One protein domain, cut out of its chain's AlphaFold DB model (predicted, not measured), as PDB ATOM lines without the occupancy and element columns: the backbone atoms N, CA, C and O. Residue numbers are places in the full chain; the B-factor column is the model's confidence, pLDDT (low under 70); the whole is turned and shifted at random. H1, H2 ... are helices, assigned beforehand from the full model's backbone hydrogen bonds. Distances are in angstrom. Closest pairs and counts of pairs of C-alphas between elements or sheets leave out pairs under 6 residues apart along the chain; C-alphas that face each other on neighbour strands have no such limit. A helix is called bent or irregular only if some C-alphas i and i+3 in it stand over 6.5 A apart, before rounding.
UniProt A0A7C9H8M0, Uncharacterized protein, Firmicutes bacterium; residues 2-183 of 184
ATOM      1  N   GLY A   2     161.764  50.818  82.661       36.00
ATOM      2  CA  GLY A   2     161.430  51.472  83.948       36.00
ATOM      3  C   GLY A   2     160.171  52.362  84.012       36.00
ATOM      4  O   GLY A   2     159.689  52.641  85.101       36.00
ATOM      5  N   VAL A   3     159.604  52.804  82.880       41.81
ATOM      6  CA  VAL A   3     158.406  53.683  82.881       41.81
ATOM      7  C   VAL A   3     157.119  52.903  83.192       41.81
ATOM      8  O   VAL A   3     156.210  53.432  83.825       41.81
ATOM      9  N   VAL A   4     157.056  51.628  82.791       38.97
ATOM     10  CA  VAL A   4     155.879  50.767  83.008       38.97
ATOM     11  C   VAL A   4     155.736  50.412  84.494       38.97
ATOM     12  O   VAL A   4     154.656  50.566  85.054       38.97
ATOM     13  N   GLU A   5     156.841  50.065  85.162       52.81
ATOM     14  CA  GLU A   5     156.847  49.705  86.589       52.81
ATOM     15  C   GLU A   5     156.488  50.887  87.512       52.81
ATOM     16  O   GLU A   5     155.794  50.710  88.514       52.81
ATOM     17  N   LEU A   6     156.904  52.115  87.164       56.09
ATOM     18  CA  LEU A   6     156.557  53.328  87.918       56.09
ATOM     19  C   LEU A   6     155.076  53.705  87.784       56.09
ATOM     20  O   LEU A   6     154.467  54.125  88.771       56.09
ATOM     21  N   ALA A   7     154.494  53.550  86.593       59.88
ATOM     22  CA  ALA A   7     153.070  53.790  86.376       59.88
ATOM     23  C   ALA A   7     152.222  52.798  87.189       59.88
ATOM     24  O   ALA A   7     151.309  53.211  87.904       59.88
ATOM     25  N   ASP A   8     152.574  51.510  87.171       67.62
ATOM     26  CA  ASP A   8     151.850  50.476  87.919       67.62
ATOM     27  C   ASP A   8     151.949  50.685  89.442       67.62
ATOM     28  O   ASP A   8     150.957  50.535  90.161       67.62
ATOM     29  N   TYR A   9     153.097  51.146  89.949       76.44
ATOM     30  CA  TYR A   9     153.256  51.507  91.360       76.44
ATOM     31  C   TYR A   9     152.332  52.658  91.798       76.44
ATOM     32  O   TYR A   9     151.699  52.581  92.853       76.44
ATOM     33  N   LYS A  10     152.199  53.718  90.988       79.12
ATOM     34  CA  LYS A  10     151.301  54.847  91.298       79.12
ATOM     35  C   LYS A  10     149.834  54.430  91.278       79.12
ATOM     36  O   LYS A  10     149.071  54.848  92.147       79.12
ATOM     37  N   LEU A  11     149.445  53.568  90.341       82.75
ATOM     38  CA  LEU A  11     148.089  53.018  90.284       82.75
ATOM     39  C   LEU A  11     147.767  52.150  91.510       82.75
ATOM     40  O   LEU A  11     146.656  52.235  92.032       82.75
ATOM     41  N   ASN A  12     148.742  51.395  92.022       82.50
ATOM     42  CA  ASN A  12     148.594  50.648  93.274       82.50
ATOM     43  C   ASN A  12     148.440  51.578  94.489       82.50
ATOM     44  O   ASN A  12     147.642  51.295  95.381       82.50
ATOM     45  N   ILE A  13     149.152  52.714  94.522       82.25
ATOM     46  CA  ILE A  13     148.963  53.739  95.562       82.25
ATOM     47  C   ILE A  13     147.542  54.309  95.511       82.25
ATOM     48  O   ILE A  13     146.913  54.450  96.556       82.25
ATOM     49  N   VAL A  14     147.030  54.625  94.316       80.75
ATOM     50  CA  VAL A  14     145.654  55.117  94.134       80.75
ATOM     51  C   VAL A  14     144.656  54.109  94.689       80.75
ATOM     52  O   VAL A  14     143.802  54.472  95.489       80.75
ATOM     53  N   GLU A  15     144.792  52.841  94.309       82.00
ATOM     54  CA  GLU A  15     143.917  51.774  94.788       82.00
ATOM     55  C   GLU A  15     143.962  51.641  96.306       82.00
ATOM     56  O   GLU A  15     142.911  51.615  96.944       82.00
ATOM     57  N   LYS A  16     145.160  51.678  96.896       82.56
ATOM     58  CA  LYS A  16     145.319  51.688  98.348       82.56
ATOM     59  C   LYS A  16     144.602  52.883  98.979       82.56
ATOM     60  O   LYS A  16     143.765  52.677  99.841       82.56
ATOM     61  N   ILE A  17     144.849  54.114  98.528       79.38
ATOM     62  CA  ILE A  17     144.221  55.328  99.091       79.38
ATOM     63  C   ILE A  17     142.689  55.299  98.965       79.38
ATOM     64  O   ILE A  17     141.987  55.811  99.839       79.38
ATOM     65  N   CYS A  18     142.169  54.749  97.868       75.56
ATOM     66  CA  CYS A  18     140.733  54.649  97.630       75.56
ATOM     67  C   CYS A  18     140.065  53.544  98.464       75.56
ATOM     68  O   CYS A  18     138.896  53.696  98.812       75.56
ATOM     69  N   MET A  19     140.783  52.460  98.784       74.75
ATOM     70  CA  MET A  19     140.230  51.273  99.446       74.75
ATOM     71  C   MET A  19     140.561  51.179 100.949       74.75
ATOM     72  O   MET A  19     139.802  50.550 101.692       74.75
ATOM     73  N   ASP A  20     141.656  51.788 101.425       69.12
ATOM     74  CA  ASP A  20     142.074  51.717 102.833       69.12
ATOM     75  C   ASP A  20     141.199  52.598 103.733       69.12
ATOM     76  O   ASP A  20     141.343  53.821 103.791       69.12
ATOM     77  N   LYS A  21     140.347  51.923 104.518       53.16
ATOM     78  CA  LYS A  21     139.325  52.451 105.450       53.16
ATOM     79  C   LYS A  21     139.788  53.501 106.464       53.16
ATOM     80  O   LYS A  21     138.935  54.143 107.069       53.16
ATOM     81  N   PHE A  22     141.093  53.676 106.657       48.12
ATOM     82  CA  PHE A  22     141.657  54.413 107.791       48.12
ATOM     83  C   PHE A  22     142.419  55.695 107.430       48.12
ATOM     84  O   PHE A  22     142.647  56.502 108.326       48.12
ATOM     85  N   GLU A  23     142.806  55.926 106.169       48.69
ATOM     86  CA  GLU A  23     143.639  57.096 105.812       48.69
ATOM     87  C   GLU A  23     142.851  58.314 105.301       48.69
ATOM     88  O   GLU A  23     143.426  59.391 105.151       48.69
ATOM     89  N   ASN A  24     141.547  58.185 105.038       51.88
ATOM     90  CA  ASN A  24     140.739  59.260 104.461       51.88
ATOM     91  C   ASN A  24     139.512  59.548 105.335       51.88
ATOM     92  O   ASN A  24     138.603  58.725 105.394       51.88
ATOM     93  N   ASP A  25     139.409  60.752 105.908       47.56
ATOM     94  CA  ASP A  25     138.191  61.245 106.593       47.56
ATOM     95  C   ASP A  25     136.961  61.256 105.665       47.56
ATOM     96  O   ASP A  25     135.807  61.236 106.096       47.56
ATOM     97  N   ILE A  26     137.211  61.218 104.354       50.25
ATOM     98  CA  ILE A  26     136.198  61.025 103.326       50.25
ATOM     99  C   ILE A  26     135.562  59.629 103.444       50.25
ATOM    100  O   ILE A  26     134.427  59.488 103.049       50.25
ATOM    101  N   MET A  27     136.163  58.596 104.043       49.69
ATOM    102  CA  MET A  27     135.657  57.210 103.983       49.69
ATOM    103  C   MET A  27     134.357  56.882 104.727       49.69
ATOM    104  O   MET A  27     133.753  55.852 104.421       49.69
ATOM    105  N   LEU A  28     133.816  57.765 105.572       51.50
ATOM    106  CA  LEU A  28     132.430  57.615 106.064       51.50
ATOM    107  C   LEU A  28     131.383  57.650 104.923       51.50
ATOM    108  O   LEU A  28     130.233  57.254 105.100       51.50
ATOM    109  N   ILE A  29     131.805  58.084 103.735       52.59
ATOM    110  CA  ILE A  29     131.057  58.172 102.476       52.59
ATOM    111  C   ILE A  29     130.858  56.801 101.817       52.59
ATOM    112  O   ILE A  29     129.806  56.554 101.224       52.59
ATOM    113  N   PHE A  30     131.824  55.884 101.926       55.06
ATOM    114  CA  PHE A  30     131.813  54.630 101.157       55.06
ATOM    115  C   PHE A  30     130.899  53.542 101.714       55.06
ATOM    116  O   PHE A  30     130.536  52.633 100.975       55.06
ATOM    117  N   ASN A  31     130.404  53.685 102.946       58.72
ATOM    118  CA  ASN A  31     129.393  52.772 103.495       58.72
ATOM    119  C   ASN A  31     128.089  52.735 102.672       58.72
ATOM    120  O   ASN A  31     127.291  51.820 102.837       58.72
ATOM    121  N   ASN A  32     127.866  53.709 101.780       64.94
ATOM    122  CA  ASN A  32     126.670  53.783 100.937       64.94
ATOM    123  C   ASN A  32     126.870  53.281  99.497       64.94
ATOM    124  O   ASN A  32     125.910  53.323  98.716       64.94
ATOM    125  N   PHE A  33     128.087  52.869  99.131       80.06
ATOM    126  CA  PHE A  33     128.436  52.385  97.795       80.06
ATOM    127  C   PHE A  33     128.431  50.860  97.790       80.06
ATOM    128  O   PHE A  33     128.845  50.220  98.755       80.06
ATOM    129  N   THR A  34     127.996  50.261  96.686       82.94
ATOM    130  CA  THR A  34     128.204  48.829  96.462       82.94
ATOM    131  C   THR A  34     129.686  48.545  96.182       82.94
ATOM    132  O   THR A  34     130.416  49.418  95.709       82.94
ATOM    133  N   ASN A  35     130.149  47.314  96.433       82.00
ATOM    134  CA  ASN A  35     131.520  46.909  96.076       82.00
ATOM    135  C   ASN A  35     131.791  47.075  94.570       82.00
ATOM    136  O   ASN A  35     132.874  47.502  94.178       82.00
ATOM    137  N   GLU A  36     130.785  46.794  93.735       85.19
ATOM    138  CA  GLU A  36     130.836  47.006  92.285       85.19
ATOM    139  C   GLU A  36     131.081  48.489  91.949       85.19
ATOM    140  O   GLU A  36     132.031  48.811  91.231       85.19
ATOM    141  N   SER A  37     130.311  49.399  92.560       86.38
ATOM    142  CA  SER A  37     130.503  50.848  92.429       86.38
ATOM    143  C   SER A  37     131.891  51.309  92.868       86.38
ATOM    144  O   SER A  37     132.526  52.092  92.162       86.38
ATOM    145  N   MET A  38     132.374  50.847  94.026       86.19
ATOM    146  CA  MET A  38     133.685  51.245  94.554       86.19
ATOM    147  C   MET A  38     134.820  50.842  93.609       86.19
ATOM    148  O   MET A  38     135.683  51.665  93.293       86.19
ATOM    149  N   ASN A  39     134.784  49.612  93.094       86.56
ATOM    150  CA  ASN A  39     135.775  49.116  92.140       86.56
ATOM    151  C   ASN A  39     135.737  49.903  90.823       86.56
ATOM    152  O   ASN A  39     136.785  50.281  90.287       86.56
ATOM    153  N   TYR A  40     134.537  50.198  90.316       89.25
ATOM    154  CA  TYR A  40     134.372  50.976  89.091       89.25
ATOM    155  C   TYR A  40     134.890  52.412  89.255       89.25
ATOM    156  O   TYR A  40     135.682  52.881  88.439       89.25
ATOM    157  N   ILE A  41     134.523  53.092  90.344       90.00
ATOM    158  CA  ILE A  41     134.982  54.456  90.645       90.00
ATOM    159  C   ILE A  41     136.502  54.500  90.790       90.00
ATOM    160  O   ILE A  41     137.144  55.355  90.185       90.00
ATOM    161  N   THR A  42     137.091  53.560  91.528       89.31
ATOM    162  CA  THR A  42     138.550  53.470  91.683       89.31
ATOM    163  C   THR A  42     139.233  53.272  90.328       89.31
ATOM    164  O   THR A  42     140.253  53.898  90.040       89.31
ATOM    165  N   THR A  43     138.638  52.468  89.446       90.31
ATOM    166  CA  THR A  43     139.129  52.276  88.074       90.31
ATOM    167  C   THR A  43     139.063  53.565  87.250       90.31
ATOM    168  O   THR A  43     140.010  53.861  86.520       90.31
ATOM    169  N   LEU A  44     138.002  54.368  87.392       91.75
ATOM    170  CA  LEU A  44     137.912  55.682  86.744       91.75
ATOM    171  C   LEU A  44     139.007  56.639  87.237       91.75
ATOM    172  O   LEU A  44     139.661  57.271  86.415       91.75
ATOM    173  N   ILE A  45     139.254  56.702  88.550       91.81
ATOM    174  CA  ILE A  45     140.304  57.561  89.130       91.81
ATOM    175  C   ILE A  45     141.684  57.149  88.602       91.81
ATOM    176  O   ILE A  45     142.456  57.995  88.151       91.81
ATOM    177  N   LYS A  46     141.977  55.841  88.600       90.69
ATOM    178  CA  LYS A  46     143.211  55.282  88.030       90.69
ATOM    179  C   LYS A  46     143.393  55.682  86.563       90.69
ATOM    180  O   LYS A  46     144.483  56.093  86.165       90.69
ATOM    181  N   LYS A  47     142.327  55.584  85.762       91.31
ATOM    182  CA  LYS A  47     142.347  55.949  84.342       91.31
ATOM    183  C   LYS A  47     142.633  57.437  84.139       91.31
ATOM    184  O   LYS A  47     143.492  57.764  83.325       91.31
ATOM    185  N   ASP A  48     141.962  58.310  84.884       90.75
ATOM    186  CA  ASP A  48     142.145  59.758  84.775       90.75
ATOM    187  C   ASP A  48     143.572  60.183  85.147       90.75
ATOM    188  O   ASP A  48     144.185  60.967  84.424       90.75
ATOM    189  N   ILE A  49     144.128  59.635  86.235       89.50
ATOM    190  CA  ILE A  49     145.514  59.910  86.648       89.50
ATOM    191  C   ILE A  49     146.483  59.494  85.542       89.50
ATOM    192  O   ILE A  49     147.311  60.302  85.128       89.50
ATOM    193  N   LYS A  50     146.327  58.282  84.997       88.31
ATOM    194  CA  LYS A  50     147.160  57.787  83.893       88.31
ATOM    195  C   LYS A  50     147.048  58.657  82.638       88.31
ATOM    196  O   LYS A  50     148.042  58.881  81.954       88.31
ATOM    197  N   GLU A  51     145.853  59.151  82.320       88.75
ATOM    198  CA  GLU A  51     145.645  60.044  81.176       88.75
ATOM    199  C   GLU A  51     146.340  61.397  81.377       88.75
ATOM    200  O   GLU A  51     146.952  61.928  80.452       88.75
ATOM    201  N   ILE A  52     146.265  61.949  82.588       86.94
ATOM    202  CA  ILE A  52     146.912  63.214  82.940       86.94
ATOM    203  C   ILE A  52     148.443  63.065  82.939       86.94
ATOM    204  O   ILE A  52     149.133  63.951  82.430       86.94
ATOM    205  N   GLU A  53     148.983  61.940  83.417       85.88
ATOM    206  CA  GLU A  53     150.415  61.623  83.279       85.88
ATOM    207  C   GLU A  53     150.839  61.551  81.819       85.88
ATOM    208  O   GLU A  53     151.835  62.159  81.441       85.88
ATOM    209  N   GLY A  54     150.036  60.901  80.970       83.31
ATOM    210  CA  GLY A  54     150.278  60.847  79.527       83.31
ATOM    211  C   GLY A  54     150.311  62.221  78.840       83.31
ATOM    212  O   GLY A  54     150.774  62.323  77.706       83.31
ATOM    213  N   LYS A  55     149.847  63.283  79.514       83.38
ATOM    214  CA  LYS A  55     149.909  64.680  79.051       83.38
ATOM    215  C   LYS A  55     151.136  65.445  79.579       83.38
ATOM    216  O   LYS A  55     151.305  66.613  79.225       83.38
ATOM    217  N   GLY A  56     151.996  64.793  80.369       78.62
ATOM    218  CA  GLY A  56     153.275  65.313  80.868       78.62
ATOM    219  C   GLY A  56     153.270  65.757  82.336       78.62
ATOM    220  O   GLY A  56     154.216  66.403  82.777       78.62
ATOM    221  N   VAL A  57     152.214  65.467  83.101       83.56
ATOM    222  CA  VAL A  57     152.145  65.819  84.531       83.56
ATOM    223  C   VAL A  57     152.882  64.779  85.373       83.56
ATOM    224  O   VAL A  57     152.561  63.596  85.311       83.56
ATOM    225  N   LEU A  58     153.809  65.221  86.228       83.31
ATOM    226  CA  LEU A  58     154.459  64.351  87.207       83.31
ATOM    227  C   LEU A  58     153.655  64.270  88.506       83.31
ATOM    228  O   LEU A  58     153.633  65.209  89.301       83.31
ATOM    229  N   PHE A  59     153.047  63.113  88.765       82.56
ATOM    230  CA  PHE A  59     152.457  62.832  90.071       82.56
ATOM    231  C   PHE A  59     153.486  62.260  91.047       82.56
ATOM    232  O   PHE A  59     154.012  61.162  90.837       82.56
ATOM    233  N   ASP A  60     153.722  62.984  92.141       84.12
ATOM    234  CA  ASP A  60     154.314  62.445  93.365       84.12
ATOM    235  C   ASP A  60     153.218  61.923  94.317       84.12
ATOM    236  O   ASP A  60     152.022  62.129  94.101       84.12
ATOM    237  N   ASN A  61     153.608  61.252  95.404       83.31
ATOM    238  CA  ASN A  61     152.649  60.687  96.365       83.31
ATOM    239  C   ASN A  61     151.700  61.752  96.963       83.31
ATOM    240  O   ASN A  61     150.527  61.484  97.217       83.31
ATOM    241  N   LYS A  62     152.179  62.985  97.165       85.44
ATOM    242  CA  LYS A  62     151.371  64.073  97.726       85.44
ATOM    243  C   LYS A  62     150.290  64.510  96.737       85.44
ATOM    244  O   LYS A  62     149.133  64.655  97.132       85.44
ATOM    245  N   LEU A  63     150.641  64.680  95.466       86.19
ATOM    246  CA  LEU A  63     149.702  65.020  94.402       86.19
ATOM    247  C   LEU A  63     148.707  63.885  94.146       86.19
ATOM    248  O   LEU A  63     147.518  64.164  94.001       86.19
ATOM    249  N   ILE A  64     149.143  62.620  94.190       87.94
ATOM    250  CA  ILE A  64     148.235  61.463  94.113       87.94
ATOM    251  C   ILE A  64     147.202  61.526  95.240       87.94
ATOM    252  O   ILE A  64     146.007  61.406  94.971       87.94
ATOM    253  N   LYS A  65     147.628  61.775  96.486       86.06
ATOM    254  CA  LYS A  65     146.715  61.920  97.633       86.06
ATOM    255  C   LYS A  65     145.718  63.060  97.438       86.06
ATOM    256  O   LYS A  65     144.524  62.865  97.667       86.06
ATOM    257  N   ILE A  66     146.176  64.226  96.979       87.44
ATOM    258  CA  ILE A  66     145.310  65.382  96.692       87.44
ATOM    259  C   ILE A  66     144.277  65.032  95.619       87.44
ATOM    260  O   ILE A  66     143.086  65.276  95.812       87.44
ATOM    261  N   CYS A  67     144.710  64.420  94.515       89.06
ATOM    262  CA  CYS A  67     143.820  63.996  93.443       89.06
ATOM    263  C   CYS A  67     142.801  62.976  93.940       89.06
ATOM    264  O   CYS A  67     141.608  63.204  93.770       89.06
ATOM    265  N   CYS A  68     143.230  61.913  94.620       88.19
ATOM    266  CA  CYS A  68     142.316  60.916  95.172       88.19
ATOM    267  C   CYS A  68     141.282  61.570  96.099       88.19
ATOM    268  O   CYS A  68     140.089  61.373  95.912       88.19
ATOM    269  N   THR A  69     141.710  62.434  97.021       86.94
ATOM    270  CA  THR A  69     140.807  63.170  97.930       86.94
ATOM    271  C   THR A  69     139.752  63.970  97.159       86.94
ATOM    272  O   THR A  69     138.555  63.886  97.441       86.94
ATOM    273  N   MET A  70     140.183  64.712  96.137       90.19
ATOM    274  CA  MET A  70     139.306  65.500  95.273       90.19
ATOM    275  C   MET A  70     138.295  64.616  94.525       90.19
ATOM    276  O   MET A  70     137.093  64.888  94.559       90.19
ATOM    277  N   TYR A  71     138.765  63.544  93.884       91.62
ATOM    278  CA  TYR A  71     137.927  62.608  93.135       91.62
ATOM    279  C   TYR A  71     136.912  61.893  94.033       91.62
ATOM    280  O   TYR A  71     135.738  61.813  93.679       91.62
ATOM    281  N   LEU A  72     137.320  61.420  95.212       88.75
ATOM    282  CA  LEU A  72     136.429  60.733  96.151       88.75
ATOM    283  C   LEU A  72     135.350  61.686  96.703       88.75
ATOM    284  O   LEU A  72     134.189  61.297  96.837       88.75
ATOM    285  N   GLY A  73     135.688  62.957  96.942       87.56
ATOM    286  CA  GLY A  73     134.713  63.977  97.338       87.56
ATOM    287  C   GLY A  73     133.672  64.287  96.251       87.56
ATOM    288  O   GLY A  73     132.470  64.399  96.534       87.56
ATOM    289  N   ILE A  74     134.101  64.355  94.986       91.44
ATOM    290  CA  ILE A  74     133.182  64.441  93.840       91.44
ATOM    291  C   ILE A  74     132.324  63.176  93.765       91.44
ATOM    292  O   ILE A  74     131.104  63.280  93.622       91.44
ATOM    293  N   ALA A  75     132.931  61.997  93.920       90.81
ATOM    294  CA  ALA A  75     132.235  60.723  93.821       90.81
ATOM    295  C   ALA A  75     131.078  60.631  94.821       90.81
ATOM    296  O   ALA A  75     129.953  60.335  94.426       90.81
ATOM    297  N   TRP A  76     131.307  60.990  96.087       88.06
ATOM    298  CA  TRP A  76     130.250  61.094  97.101       88.06
ATOM    299  C   TRP A  76     129.080  61.963  96.665       88.06
ATOM    300  O   TRP A  76     127.914  61.561  96.723       88.06
ATOM    301  N   SER A  77     129.419  63.182  96.250       89.19
ATOM    302  CA  SER A  77     128.453  64.232  95.964       89.19
ATOM    303  C   SER A  77     127.562  63.816  94.795       89.19
ATOM    304  O   SER A  77     126.338  63.941  94.864       89.19
ATOM    305  N   MET A  78     128.171  63.262  93.746       90.75
ATOM    306  CA  MET A  78     127.478  62.863  92.527       90.75
ATOM    307  C   MET A  78     126.712  61.553  92.695       90.75
ATOM    308  O   MET A  78     125.563  61.479  92.267       90.75
ATOM    309  N   TYR A  79     127.282  60.560  93.378       89.81
ATOM    310  CA  TYR A  79     126.636  59.268  93.608       89.81
ATOM    311  C   TYR A  79     125.331  59.420  94.402       89.81
ATOM    312  O   TYR A  79     124.271  58.956  93.978       89.81
ATOM    313  N   LYS A  80     125.365  60.170  95.517       88.00
ATOM    314  CA  LYS A  80     124.167  60.465  96.325       88.00
ATOM    315  C   LYS A  80     123.104  61.211  95.515       88.00
ATOM    316  O   LYS A  80     121.907  60.964  95.670       88.00
ATOM    317  N   LYS A  81     123.537  62.133  94.653       88.94
ATOM    318  CA  LYS A  81     122.641  62.901  93.786       88.94
ATOM    319  C   LYS A  81     122.011  62.024  92.708       88.94
ATOM    320  O   LYS A  81     120.819  62.169  92.463       88.94
ATOM    321  N   GLY A  82     122.773  61.091  92.142       88.56
ATOM    322  CA  GLY A  82     122.280  60.066  91.229       88.56
ATOM    323  C   GLY A  82     121.165  59.234  91.859       88.56
ATOM    324  O   GLY A  82     120.044  59.241  91.356       88.56
ATOM    325  N   LYS A  83     121.416  58.641  93.034       88.00
ATOM    326  CA  LYS A  83     120.392  57.888  93.785       88.00
ATOM    327  C   LYS A  83     119.104  58.692  93.978       88.00
ATOM    328  O   LYS A  83     118.005  58.225  93.688       88.00
ATOM    329  N   ARG A  84     119.232  59.950  94.412       87.44
ATOM    330  CA  ARG A  84     118.087  60.854  94.599       87.44
ATOM    331  C   ARG A  84     117.313  61.102  93.299       87.44
ATOM    332  O   ARG A  84     116.091  61.017  93.303       87.44
ATOM    333  N   ILE A  85     118.013  61.384  92.202       85.25
ATOM    334  CA  ILE A  85     117.399  61.602  90.889       85.25
ATOM    335  C   ILE A  85     116.615  60.363  90.445       85.25
ATOM    336  O   ILE A  85     115.496  60.506  89.953       85.25
ATOM    337  N   GLN A  86     117.164  59.162  90.642       86.12
ATOM    338  CA  GLN A  86     116.465  57.930  90.288       86.12
ATOM    339  C   GLN A  86     115.189  57.739  91.114       86.12
ATOM    340  O   GLN A  86     114.147  57.432  90.537       86.12
ATOM    341  N   LYS A  87     115.232  57.992  92.430       84.81
ATOM    342  CA  LYS A  87     114.038  57.942  93.295       84.81
ATOM    343  C   LYS A  87     112.943  58.908  92.844       84.81
ATOM    344  O   LYS A  87     111.772  58.545  92.841       84.81
ATOM    345  N   GLU A  88     113.321  60.132  92.481       82.50
ATOM    346  CA  GLU A  88     112.374  61.200  92.141       82.50
ATOM    347  C   GLU A  88     111.813  61.071  90.717       82.50
ATOM    348  O   GLU A  88     110.637  61.351  90.495       82.50
ATOM    349  N   LYS A  89     112.642  60.672  89.744       78.50
ATOM    350  CA  LYS A  89     112.304  60.740  88.311       78.50
ATOM    351  C   LYS A  89     112.180  59.388  87.617       78.50
ATOM    352  O   LYS A  89     111.698  59.355  86.491       78.50
ATOM    353  N   LYS A  90     112.624  58.296  88.250       74.62
ATOM    354  CA  LYS A  90     112.605  56.932  87.696       74.62
ATOM    355  C   LYS A  90     113.221  56.827  86.289       74.62
ATOM    356  O   LYS A  90     112.689  56.136  85.426       74.62
ATOM    357  N   ILE A  91     114.354  57.502  86.074       69.56
ATOM    358  CA  ILE A  91     115.011  57.689  84.763       69.56
ATOM    359  C   ILE A  91     115.225  56.371  84.006       69.56
ATOM    360  O   ILE A  91     115.087  56.341  82.789       69.56
ATOM    361  N   ILE A  92     115.565  55.295  84.714       68.25
ATOM    362  CA  ILE A  92     115.954  54.013  84.108       68.25
ATOM    363  C   ILE A  92     114.848  52.935  84.219       68.25
ATOM    364  O   ILE A  92     115.143  51.744  84.262       68.25
ATOM    365  N   GLN A  93     113.559  53.281  84.308       59.31
ATOM    366  CA  GLN A  93     112.531  52.230  84.228       59.31
ATOM    367  C   GLN A  93     112.556  51.556  82.843       59.31
ATOM    368  O   GLN A  93     112.129  52.152  81.859       59.31
ATOM    369  N   GLY A  94     113.053  50.313  82.779       52.00
ATOM    370  CA  GLY A  94     112.995  49.461  81.585       52.00
ATOM    371  C   GLY A  94     114.237  49.429  80.684       52.00
ATOM    372  O   GLY A  94     114.124  48.945  79.562       52.00
ATOM    373  N   LEU A  95     115.410  49.912  81.121       57.31
ATOM    374  CA  LEU A  95     116.656  49.620  80.393       57.31
ATOM    375  C   LEU A  95     117.171  48.233  80.781       57.31
ATOM    376  O   LEU A  95     117.276  47.920  81.965       57.31
ATOM    377  N   ASP A  96     117.520  47.435  79.776       53.81
ATOM    378  CA  ASP A  96     118.148  46.131  79.965       53.81
ATOM    379  C   ASP A  96     119.630  46.343  80.328       53.81
ATOM    380  O   ASP A  96     120.454  46.753  79.505       53.81
ATOM    381  N   ILE A  97     119.954  46.192  81.613       57.88
ATOM    382  CA  ILE A  97     121.289  46.438  82.177       57.88
ATOM    383  C   ILE A  97     122.086  45.135  82.059       57.88
ATOM    384  O   ILE A  97     122.117  44.340  82.995       57.88
ATOM    385  N   SER A  98     122.715  44.897  80.908       55.72
ATOM    386  CA  SER A  98     123.509  43.679  80.680       55.72
ATOM    387  C   SER A  98     124.985  43.821  81.094       55.72
ATOM    388  O   SER A  98     125.536  42.894  81.680       55.72
ATOM    389  N   GLU A  99     125.617  44.990  80.896       65.06
ATOM    390  CA  GLU A  99     126.996  45.284  81.337       65.06
ATOM    391  C   GLU A  99     127.103  46.634  82.068       65.06
ATOM    392  O   GLU A  99     126.751  47.678  81.517       65.06
ATOM    393  N   TYR A 100     127.676  46.634  83.282       65.69
ATOM    394  CA  TYR A 100     127.730  47.805  84.176       65.69
ATOM    395  C   TYR A 100     128.339  49.052  83.515       65.69
ATOM    396  O   TYR A 100     127.781  50.146  83.604       65.69
ATOM    397  N   GLY A 101     129.452  48.890  82.791       62.03
ATOM    398  CA  GLY A 101     130.116  49.988  82.081       62.03
ATOM    399  C   GLY A 101     129.277  50.576  80.941       62.03
ATOM    400  O   GLY A 101     129.195  51.798  80.812       62.03
ATOM    401  N   ASN A 102     128.601  49.729  80.159       70.12
ATOM    402  CA  ASN A 102     127.737  50.174  79.062       70.12
ATOM    403  C   ASN A 102     126.488  50.877  79.597       70.12
ATOM    404  O   ASN A 102     126.072  51.904  79.061       70.12
ATOM    405  N   SER A 103     125.925  50.383  80.701       74.50
ATOM    406  CA  SER A 103     124.799  51.027  81.374       74.50
ATOM    407  C   SER A 103     125.167  52.413  81.903       74.50
ATOM    408  O   SER A 103     124.385  53.348  81.734       74.50
ATOM    409  N   VAL A 104     126.369  52.592  82.465       80.00
ATOM    410  CA  VAL A 104     126.862  53.915  82.892       80.00
ATOM    411  C   VAL A 104     126.935  54.882  81.712       80.00
ATOM    412  O   VAL A 104     126.512  56.032  81.846       80.00
ATOM    413  N   GLU A 105     127.432  54.447  80.555       81.25
ATOM    414  CA  GLU A 105     127.578  55.315  79.384       81.25
ATOM    415  C   GLU A 105     126.214  55.694  78.772       81.25
ATOM    416  O   GLU A 105     125.977  56.857  78.437       81.25
ATOM    417  N   LEU A 106     125.279  54.740  78.696       76.75
ATOM    418  CA  LEU A 106     123.904  54.973  78.235       76.75
ATOM    419  C   LEU A 106     123.172  55.987  79.124       76.75
ATOM    420  O   LEU A 106     122.586  56.949  78.625       76.75
ATOM    421  N   VAL A 107     123.257  55.812  80.444       79.62
ATOM    422  CA  VAL A 107     122.642  56.709  81.432       79.62
ATOM    423  C   VAL A 107     123.303  58.092  81.408       79.62
ATOM    424  O   VAL A 107     122.622  59.113  81.422       79.62
ATOM    425  N   SER A 108     124.629  58.154  81.267       81.25
ATOM    426  CA  SER A 108     125.352  59.429  81.159       81.25
ATOM    427  C   SER A 108     124.906  60.242  79.941       81.25
ATOM    428  O   SER A 108     124.813  61.468  80.002       81.25
ATOM    429  N   ASN A 109     124.592  59.569  78.831       77.75
ATOM    430  CA  ASN A 109     124.103  60.226  77.623       77.75
ATOM    431  C   ASN A 109     122.649  60.700  77.735       77.75
ATOM    432  O   ASN A 109     122.323  61.738  77.158       77.75
ATOM    433  N   SER A 110     121.796  60.008  78.495       73.62
ATOM    434  CA  SER A 110     120.383  60.380  78.657       73.62
ATOM    435  C   SER A 110     120.153  61.552  79.623       73.62
ATOM    436  O   SER A 110     119.128  62.224  79.546       73.62
ATOM    437  N   ILE A 111     121.113  61.855  80.504       73.75
ATOM    438  CA  ILE A 111     120.964  62.849  81.587       73.75
ATOM    439  C   ILE A 111     121.380  64.272  81.183       73.75
ATOM    440  O   ILE A 111     121.323  65.192  82.003       73.75
ATOM    441  N   LYS A 112     121.734  64.505  79.913       67.75
ATOM    442  CA  LYS A 112     122.145  65.820  79.386       67.75
ATOM    443  C   LYS A 112     120.999  66.845  79.425       67.75
ATOM    444  O   LYS A 112     120.392  67.186  78.418       67.75
ATOM    445  N   THR A 113     120.728  67.361  80.617       66.94
ATOM    446  CA  THR A 113     119.802  68.451  80.916       66.94
ATOM    447  C   THR A 113     120.609  69.614  81.483       66.94
ATOM    448  O   THR A 113     121.512  69.404  82.299       66.94
ATOM    449  N   THR A 114     120.294  70.841  81.064       60.53
ATOM    450  CA  THR A 114     121.056  72.051  81.424       60.53
ATOM    451  C   THR A 114     121.227  72.192  82.941       60.53
ATOM    452  O   THR A 114     122.348  72.346  83.417       60.53
ATOM    453  N   ASN A 115     120.159  71.973  83.717       71.94
ATOM    454  CA  ASN A 115     120.189  72.116  85.180       71.94
ATOM    455  C   ASN A 115     121.091  71.084  85.887       71.94
ATOM    456  O   ASN A 115     121.675  71.378  86.929       71.94
ATOM    457  N   VAL A 116     121.205  69.853  85.370       75.88
ATOM    458  CA  VAL A 116     122.117  68.850  85.955       75.88
ATOM    459  C   VAL A 116     123.565  69.206  85.631       75.88
ATOM    460  O   VAL A 116     124.426  69.080  86.502       75.88
ATOM    461  N   MET A 117     123.818  69.697  84.416       81.31
ATOM    462  CA  MET A 117     125.148  70.120  83.977       81.31
ATOM    463  C   MET A 117     125.663  71.340  84.743       81.31
ATOM    464  O   MET A 117     126.835  71.358  85.106       81.31
ATOM    465  N   GLU A 118     124.813  72.327  85.030       82.75
ATOM    466  CA  GLU A 118     125.182  73.496  85.842       82.75
ATOM    467  C   GLU A 118     125.623  73.084  87.249       82.75
ATOM    468  O   GLU A 118     126.734  73.396  87.669       82.75
ATOM    469  N   ILE A 119     124.818  72.271  87.939       83.56
ATOM    470  CA  ILE A 119     125.151  71.809  89.294       83.56
ATOM    471  C   ILE A 119     126.423  70.951  89.296       83.56
ATOM    472  O   ILE A 119     127.240  71.040  90.212       83.56
ATOM    473  N   LEU A 120     126.595  70.103  88.281       88.88
ATOM    474  CA  LEU A 120     127.805  69.304  88.116       88.88
ATOM    475  C   LEU A 120     129.031  70.208  87.942       88.88
ATOM    476  O   LEU A 120     130.045  69.989  88.606       88.88
ATOM    477  N   ASN A 121     128.930  71.237  87.100       88.81
ATOM    478  CA  ASN A 121     130.001  72.203  86.879       88.81
ATOM    479  C   ASN A 121     130.382  72.942  88.164       88.81
ATOM    480  O   ASN A 121     131.575  73.071  88.442       88.81
ATOM    481  N   ASP A 122     129.402  73.358  88.964       89.06
ATOM    482  CA  ASP A 122     129.642  74.035  90.240       89.06
ATOM    483  C   ASP A 122     130.365  73.131  91.242       89.06
ATOM    484  O   ASP A 122     131.336  73.547  91.880       89.06
ATOM    485  N   ILE A 123     129.934  71.870  91.363       88.81
ATOM    486  CA  ILE A 123     130.581  70.886  92.242       88.81
ATOM    487  C   ILE A 123     132.023  70.655  91.789       88.81
ATOM    488  O   ILE A 123     132.945  70.761  92.597       88.81
ATOM    489  N   VAL A 124     132.233  70.381  90.502       92.50
ATOM    490  CA  VAL A 124     133.568  70.133  89.945       92.50
ATOM    491  C   VAL A 124     134.488  71.329  90.168       92.50
ATOM    492  O   VAL A 124     135.608  71.156  90.648       92.50
ATOM    493  N   LEU A 125     134.014  72.543  89.878       92.81
ATOM    494  CA  LEU A 125     134.795  73.761  90.071       92.81
ATOM    495  C   LEU A 125     135.160  73.956  91.544       92.81
ATOM    496  O   LEU A 125     136.314  74.246  91.852       92.81
ATOM    497  N   ARG A 126     134.210  73.739  92.461       90.12
ATOM    498  CA  ARG A 126     134.450  73.849  93.903       90.12
ATOM    499  C   ARG A 126     135.537  72.887  94.373       90.12
ATOM    500  O   ARG A 126     136.437  73.309  95.093       90.12
ATOM    501  N   TYR A 127     135.477  71.617  93.977       89.94
ATOM    502  CA  TYR A 127     136.484  70.629  94.371       89.94
ATOM    503  C   TYR A 127     137.853  70.926  93.745       89.94
ATOM    504  O   TYR A 127     138.861  70.872  94.448       89.94
ATOM    505  N   PHE A 128     137.899  71.341  92.478       90.38
ATOM    506  CA  PHE A 128     139.143  71.792  91.851       90.38
ATOM    507  C   PHE A 128     139.777  72.961  92.622       90.38
ATOM    508  O   PHE A 128     140.962  72.916  92.957       90.38
ATOM    509  N   THR A 129     138.988  73.988  92.949       89.62
ATOM    510  CA  THR A 129     139.458  75.171  93.681       89.62
ATOM    511  C   THR A 129     139.897  74.842  95.109       89.62
ATOM    512  O   THR A 129     140.886  75.384  95.590       89.62
ATOM    513  N   LEU A 130     139.195  73.950  95.807       88.31
ATOM    514  CA  LEU A 130     139.547  73.599  97.185       88.31
ATOM    515  C   LEU A 130     140.827  72.765  97.274       88.31
ATOM    516  O   LEU A 130     141.627  72.970  98.188       88.31
ATOM    517  N   TYR A 131     141.010  71.817  96.352       86.62
ATOM    518  CA  TYR A 131     142.044  70.796  96.495       86.62
ATOM    519  C   TYR A 131     143.250  71.011  95.589       86.62
ATOM    520  O   TYR A 131     144.365  70.811  96.060       86.62
ATOM    521  N   LEU A 132     143.065  71.426  94.332       87.06
ATOM    522  CA  LEU A 132     144.130  71.394  93.322       87.06
ATOM    523  C   LEU A 132     144.640  72.779  92.903       87.06
ATOM    524  O   LEU A 132     145.822  72.913  92.603       87.06
ATOM    525  N   SER A 133     143.813  73.828  92.935       87.56
ATOM    526  CA  SER A 133     144.187  75.142  92.369       87.56
ATOM    527  C   SER A 133     145.336  75.864  93.076       87.56
ATOM    528  O   SER A 133     145.876  76.825  92.545       87.56
ATOM    529  N   ARG A 134     145.694  75.462  94.298       86.94
ATOM    530  CA  ARG A 134     146.874  75.993  95.009       86.94
ATOM    531  C   ARG A 134     148.169  75.259  94.649       86.94
ATOM    532  O   ARG A 134     149.241  75.676  95.069       86.94
ATOM    533  N   HIS A 135     148.056  74.150  93.925       85.31
ATOM    534  CA  HIS A 135     149.168  73.306  93.504       85.31
ATOM    535  C   HIS A 135     149.452  73.431  92.003       85.31
ATOM    536  O   HIS A 135     150.438  72.877  91.546       85.31
ATOM    537  N   THR A 136     148.638  74.165  91.237       83.69
ATOM    538  CA  THR A 136     148.762  74.277  89.773       83.69
ATOM    539  C   THR A 136     150.136  74.753  89.325       83.69
ATOM    540  O   THR A 136     150.737  74.105  88.480       83.69
ATOM    541  N   ASN A 137     150.663  75.826  89.924       81.25
ATOM    542  CA  ASN A 137     151.986  76.345  89.562       81.25
ATOM    543  C   ASN A 137     153.087  75.317  89.850       81.25
ATOM    544  O   ASN A 137     153.871  75.000  88.971       81.25
ATOM    545  N   ASP A 138     153.065  74.718  91.043       82.19
ATOM    546  CA  ASP A 138     154.024  73.679  91.438       82.19
ATOM    547  C   ASP A 138     153.948  72.441  90.527       82.19
ATOM    548  O   ASP A 138     154.963  71.820  90.237       82.19
ATOM    549  N   ILE A 139     152.756  72.090  90.031       84.94
ATOM    550  CA  ILE A 139     152.577  70.996  89.069       84.94
ATOM    551  C   ILE A 139     153.146  71.371  87.697       84.94
ATOM    552  O   ILE A 139     153.832  70.553  87.089       84.94
ATOM    553  N   LEU A 140     152.857  72.581  87.208       82.81
ATOM    554  CA  LEU A 140     153.348  73.079  85.920       82.81
ATOM    555  C   LEU A 140     154.877  73.168  85.901       82.81
ATOM    556  O   LEU A 140     155.499  72.708  84.946       82.81
ATOM    557  N   ASP A 141     155.476  73.666  86.984       79.75
ATOM    558  CA  ASP A 141     156.929  73.790  87.145       79.75
ATOM    559  C   ASP A 141     157.635  72.424  87.171       79.75
ATOM    560  O   ASP A 141     158.812  72.311  86.829       79.75
ATOM    561  N   ARG A 142     156.909  71.373  87.569       75.81
ATOM    562  CA  ARG A 142     157.394  69.990  87.657       75.81
ATOM    563  C   ARG A 142     156.949  69.116  86.490       75.81
ATOM    564  O   ARG A 142     157.153  67.908  86.555       75.81
ATOM    565  N   MET A 143     156.307  69.657  85.456       77.38
ATOM    566  CA  MET A 143     155.940  68.845  84.295       77.38
ATOM    567  C   MET A 143     157.182  68.198  83.675       77.38
ATOM    568  O   MET A 143     158.277  68.762  83.722       77.38
ATOM    569  N   GLU A 144     157.028  66.996  83.117       63.41
ATOM    570  CA  GLU A 144     158.146  66.281  82.506       63.41
ATOM    571  C   GLU A 144     158.787  67.141  81.415       63.41
ATOM    572  O   GLU A 144     158.216  67.340  80.351       63.41
ATOM    573  N   ILE A 145     160.015  67.601  81.664       56.25
ATOM    574  CA  ILE A 145     160.814  68.376  80.702       56.25
ATOM    575  C   ILE A 145     161.167  67.519  79.467       56.25
ATOM    576  O   ILE A 145     161.480  68.043  78.401       56.25
ATOM    577  N   ILE A 146     161.120  66.188  79.610       50.09
ATOM    578  CA  ILE A 146     161.570  65.210  78.609       50.09
ATOM    579  C   ILE A 146     160.444  64.828  77.626       50.09
ATOM    580  O   ILE A 146     160.722  64.475  76.481       50.09
ATOM    581  N   TYR A 147     159.175  64.930  78.033       55.03
ATOM    582  CA  TYR A 147     158.022  64.792  77.140       55.03
ATOM    583  C   TYR A 147     157.650  66.173  76.615       55.03
ATOM    584  O   TYR A 147     157.581  67.103  77.401       55.03
ATOM    585  N   HIS A 148     157.360  66.340  75.320       55.53
ATOM    586  CA  HIS A 148     156.726  67.582  74.858       55.53
ATOM    587  C   HIS A 148     155.365  67.717  75.560       55.53
ATOM    588  O   HIS A 148     154.439  66.981  75.197       55.53
ATOM    589  N   PRO A 149     155.218  68.603  76.564       64.38
ATOM    590  CA  PRO A 149     154.004  68.627  77.352       64.38
ATOM    591  C   PRO A 149     152.879  69.147  76.461       64.38
ATOM    592  O   PRO A 149     153.000  70.180  75.798       64.38
ATOM    593  N   GLN A 150     151.767  68.413  76.422       74.00
ATOM    594  CA  GLN A 150     150.581  68.858  75.680       74.00
ATOM    595  C   GLN A 150     149.921  70.069  76.354       74.00
ATOM    596  O   GLN A 150     149.122  70.770  75.736       74.00
ATOM    597  N   ILE A 151     150.267  70.309  77.619       80.38
ATOM    598  CA  ILE A 151     149.786  71.407  78.444       80.38
ATOM    599  C   ILE A 151     150.812  72.538  78.384       80.38
ATOM    600  O   ILE A 151     151.933  72.383  78.856       80.38
ATOM    601  N   LYS A 152     150.432  73.673  77.791       75.88
ATOM    602  CA  LYS A 152     151.355  74.806  77.591       75.88
ATOM    603  C   LYS A 152     151.287  75.864  78.687       75.88
ATOM    604  O   LYS A 152     152.221  76.643  78.836       75.88
ATOM    605  N   ASP A 153     150.161  75.945  79.389       80.94
ATOM    606  CA  ASP A 153     149.873  77.012  80.345       80.94
ATOM    607  C   ASP A 153     148.833  76.571  81.397       80.94
ATOM    608  O   ASP A 153     148.152  75.551  81.241       80.94
ATOM    609  N   ASP A 154     148.687  77.365  82.464       82.88
ATOM    610  CA  ASP A 154     147.720  77.136  83.553       82.88
ATOM    611  C   ASP A 154     146.271  77.054  83.060       82.88
ATOM    612  O   ASP A 154     145.479  76.234  83.531       82.88
ATOM    613  N   LYS A 155     145.911  77.845  82.046       86.06
ATOM    614  CA  LYS A 155     144.553  77.850  81.498       86.06
ATOM    615  C   LYS A 155     144.240  76.523  80.806       86.06
ATOM    616  O   LYS A 155     143.137  75.997  80.969       86.06
ATOM    617  N   GLN A 156     145.192  75.967  80.061       86.00
ATOM    618  CA  GLN A 156     145.091  74.651  79.432       86.00
ATOM    619  C   GLN A 156     145.075  73.538  80.476       86.00
ATOM    620  O   GLN A 156     144.219  72.659  80.389       86.00
ATOM    621  N   PHE A 157     145.941  73.613  81.489       86.12
ATOM    622  CA  PHE A 157     145.961  72.657  82.596       86.12
ATOM    623  C   PHE A 157     144.598  72.591  83.282       86.12
ATOM    624  O   PHE A 157     143.979  71.530  83.378       86.12
ATOM    625  N   LYS A 158     144.090  73.757  83.691       88.75
ATOM    626  CA  LYS A 158     142.796  73.901  84.350       88.75
ATOM    627  C   LYS A 158     141.664  73.392  83.470       88.75
ATOM    628  O   LYS A 158     140.774  72.709  83.969       88.75
ATOM    629  N   LYS A 159     141.684  73.694  82.169       89.12
ATOM    630  CA  LYS A 159     140.676  73.199  81.226       89.12
ATOM    631  C   LYS A 159     140.664  71.669  81.178       89.12
ATOM    632  O   LYS A 159     139.603  71.088  81.382       89.12
ATOM    633  N   ILE A 160     141.823  71.043  80.973       88.31
ATOM    634  CA  ILE A 160     141.965  69.582  80.879       88.31
ATOM    635  C   ILE A 160     141.498  68.908  82.170       88.31
ATOM    636  O   ILE A 160     140.690  67.983  82.128       88.31
ATOM    637  N   PHE A 161     141.952  69.399  83.325       89.62
ATOM    638  CA  PHE A 161     141.543  68.840  84.610       89.62
ATOM    639  C   PHE A 161     140.039  68.977  84.847       89.62
ATOM    640  O   PHE A 161     139.394  68.015  85.249       89.62
ATOM    641  N   LEU A 162     139.456  70.149  84.580       91.75
ATOM    642  CA  LEU A 162     138.015  70.350  84.752       91.75
ATOM    643  C   LEU A 162     137.196  69.486  83.785       91.75
ATOM    644  O   LEU A 162     136.128  69.016  84.164       91.75
ATOM    645  N   GLU A 163     137.662  69.262  82.557       91.50
ATOM    646  CA  GLU A 163     137.014  68.352  81.605       91.50
ATOM    647  C   GLU A 163     137.027  66.902  82.107       91.50
ATOM    648  O   GLU A 163     135.968  66.265  82.127       91.50
ATOM    649  N   ASN A 164     138.166  66.423  82.615       91.81
ATOM    650  CA  ASN A 164     138.275  65.089  83.211       91.81
ATOM    651  C   ASN A 164     137.360  64.950  84.435       91.81
ATOM    652  O   ASN A 164     136.545  64.032  84.504       91.81
ATOM    653  N   LEU A 165     137.386  65.928  85.345       93.62
ATOM    654  CA  LEU A 165     136.533  65.926  86.537       93.62
ATOM    655  C   LEU A 165     135.039  65.975  86.193       93.62
ATOM    656  O   LEU A 165     134.244  65.332  86.874       93.62
ATOM    657  N   ARG A 166     134.634  66.698  85.139       93.44
ATOM    658  CA  ARG A 166     133.238  66.705  84.665       93.44
ATOM    659  C   ARG A 166     132.817  65.351  84.111       93.44
ATOM    660  O   ARG A 166     131.733  64.874  84.441       93.44
ATOM    661  N   SER A 167     133.667  64.747  83.283       92.25
ATOM    662  CA  SER A 167     133.438  63.412  82.727       92.25
ATOM    663  C   SER A 167     133.293  62.382  83.849       92.25
ATOM    664  O   SER A 167     132.299  61.656  83.907       92.25
ATOM    665  N   PHE A 168     134.216  62.402  84.811       94.06
ATOM    666  CA  PHE A 168     134.157  61.585  86.015       94.06
ATOM    667  C   PHE A 168     132.861  61.815  86.805       94.06
ATOM    668  O   PHE A 168     132.133  60.865  87.086       94.06
ATOM    669  N   ALA A 169     132.528  63.070  87.118       93.12
ATOM    670  CA  ALA A 169     131.335  63.428  87.882       93.12
ATOM    671  C   ALA A 169     130.044  62.908  87.230       93.12
ATOM    672  O   ALA A 169     129.164  62.405  87.931       93.12
ATOM    673  N   MET A 170     129.942  62.994  85.899       92.25
ATOM    674  CA  MET A 170     128.797  62.471  85.153       92.25
ATOM    675  C   MET A 170     128.705  60.949  85.267       92.25
ATOM    676  O   MET A 170     127.642  60.419  85.585       92.25
ATOM    677  N   LYS A 171     129.823  60.240  85.084       92.81
ATOM    678  CA  LYS A 171     129.852  58.777  85.208       92.81
ATOM    679  C   LYS A 171     129.463  58.321  86.607       92.81
ATOM    680  O   LYS A 171     128.655  57.408  86.741       92.81
ATOM    681  N   VAL A 172     129.959  58.984  87.651       92.38
ATOM    682  CA  VAL A 172     129.598  58.628  89.032       92.38
ATOM    683  C   VAL A 172     128.133  58.942  89.351       92.38
ATOM    684  O   VAL A 172     127.487  58.196  90.087       92.38
ATOM    685  N   LEU A 173     127.569  60.007  88.778       91.75
ATOM    686  CA  LEU A 173     126.134  60.271  88.884       91.75
ATOM    687  C   LEU A 173     125.313  59.125  88.282       91.75
ATOM    688  O   LEU A 173     124.383  58.644  88.926       91.75
ATOM    689  N   SER A 174     125.691  58.655  87.094       89.44
ATOM    690  CA  SER A 174     125.054  57.520  86.422       89.44
ATOM    691  C   SER A 174     125.165  56.227  87.228       89.44
ATOM    692  O   SER A 174     124.173  55.517  87.374       89.44
ATOM    693  N   VAL A 175     126.330  55.968  87.833       90.75
ATOM    694  CA  VAL A 175     126.538  54.856  88.778       90.75
ATOM    695  C   VAL A 175     125.537  54.930  89.937       90.75
ATOM    696  O   VAL A 175     124.866  53.946  90.232       90.75
ATOM    697  N   GLY A 176     125.347  56.108  90.539       89.00
ATOM    698  CA  GLY A 176     124.357  56.296  91.603       89.00
ATOM    699  C   GLY A 176     122.915  56.005  91.170       89.00
ATOM    700  O   GLY A 176     122.137  55.472  91.954       89.00
ATOM    701  N   ILE A 177     122.547  56.331  89.931       87.56
ATOM    702  CA  ILE A 177     121.201  56.066  89.396       87.56
ATOM    703  C   ILE A 177     121.001  54.563  89.161       87.56
ATOM    704  O   ILE A 177     119.968  54.023  89.547       87.56
ATOM    705  N   ILE A 178     121.993  53.884  88.581       85.69
ATOM    706  CA  ILE A 178     121.960  52.435  88.328       85.69
ATOM    707  C   ILE A 178     121.859  51.655  89.637       85.69
ATOM    708  O   ILE A 178     121.017  50.768  89.761       85.69
ATOM    709  N   ASP A 179     122.686  52.002  90.622       84.19
ATOM    710  CA  ASP A 179     122.691  51.316  91.912       84.19
ATOM    711  C   ASP A 179     121.351  51.451  92.643       84.19
ATOM    712  O   ASP A 179     120.931  50.514  93.312       84.19
ATOM    713  N   GLU A 180     120.655  52.583  92.505       85.06
ATOM    714  CA  GLU A 180     119.317  52.749  93.080       85.06
ATOM    715  C   GLU A 180     118.266  51.867  92.390       85.06
ATOM    716  O   GLU A 180     117.348  51.388  93.047       85.06
ATOM    717  N   CYS A 181     118.399  51.610  91.083       76.31
ATOM    718  CA  CYS A 181     117.508  50.682  90.379       76.31
ATOM    719  C   CYS A 181     117.650  49.239  90.854       76.31
ATOM    720  O   CYS A 181     116.652  48.528  90.898       76.31
ATOM    721  N   LYS A 182     118.868  48.799  91.193       68.62
ATOM    722  CA  LYS A 182     119.148  47.414  91.611       68.62
ATOM    723  C   LYS A 182     118.621  47.071  93.021       68.62
ATOM    724  O   LYS A 182     118.768  45.932  93.445       68.62
ATOM    725  N   ILE A 183     118.067  48.035  93.765       56.19
ATOM    726  CA  ILE A 183     117.598  47.863  95.159       56.19
ATOM    727  C   ILE A 183     116.105  47.448  95.238       56.19
ATOM    728  O   ILE A 183     115.565  47.298  96.331       56.19
TER     729      ILE A 183
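AT A GLANCE: This is residues 2 to 183 of the 184 residues of an uncharacterized protein of Firmicutes bacterium (UniProt A0A7C9H8M0). Two long helices, H4 and H8, run the same way and cross at 43 degrees to make the core, with H3 packed on one side of the pair and H6 on the other. H1 covers part of H3 and H4, the short H2 packs on H4, H5 crosses H8, and H7 sits by the first residues of H8 at one end of the body. The printed part has 182 residues with eight named helices, H1 to H8 in order, and no named strand: the class is all helix. It is compact, with a radius of gyration of the C-alphas of 16.7 A, and only just elongated, spanning 51 by 34 by 29 A.

HOW THE PARTS SIT: H4, residues 61 to 89, is the longest helix, and it and H8, residues 154 to 181, are the hubs, touching five helices each. They touch at a steep tilt of 43 degrees, closest at the C-alphas of Tyr 79 and Gly 176, 4.2 A apart. H6, residues 114 to 132, touches H4 at a shallow tilt of 22 degrees, opposite ways, closest at C-alphas 70 and 127, 5.9 A. H6 touches H8 too, closest at C-alphas 124 and 165, 6.2 A. H3, residues 35 to 53, touches H8 at a shallow tilt of 13 degrees, opposite ways, closest at C-alphas 37 and 175, 6.7 A. H1, residues 2 to 19, touches H3, closest at C-alphas 11 and 46, 5.8 A, and also H4, closest at C-alphas 14 and 68, 6.8 A. H2, residues 25 to 32, touches H4, closest at C-alphas 29 and 76, 6.2 A. H5, residues 100 to 110, touches H8 with closest C-alphas 104 and 174, 5.4 A, only just about perpendicular at 72 degrees. H7, residues 136 to 141, touches H8, closest at C-alphas 136 and 154, 6.9 A. The helix packing is mostly crossed, 3 of 10 touching pairs being at a shallow tilt. Every O i to N i+4 pair is within hydrogen-bond range in H3 to H8; H1 has 13 of 14, and H2 has 0 of 4, with 3 of 5 O i to N i+3 pairs.

IN THESE COORDINATES: H1 begins at C-alpha 2, (161.430, 51.472, 83.948), and is 26.3 A long. H2 is only just irregular, C-alphas 25 and 28 being 6.8 A apart. H3 is 27.2 A, H4 41.1 A, H6 26.0 A and H8 40.7 A long. H8 ends at C-alpha 181, (117.508, 50.682, 90.379).

THE WHOLE: The C-alphas of Gly 94 and Ile 145 are the two farthest apart, 51.4 A. The printed part has no cut. The link from H7 to H8, residues 142 to 153, is long. The mean pLDDT of the printed part is 78.8, and 42 residues are under 70, among them 20 to 32 and 91 to 101.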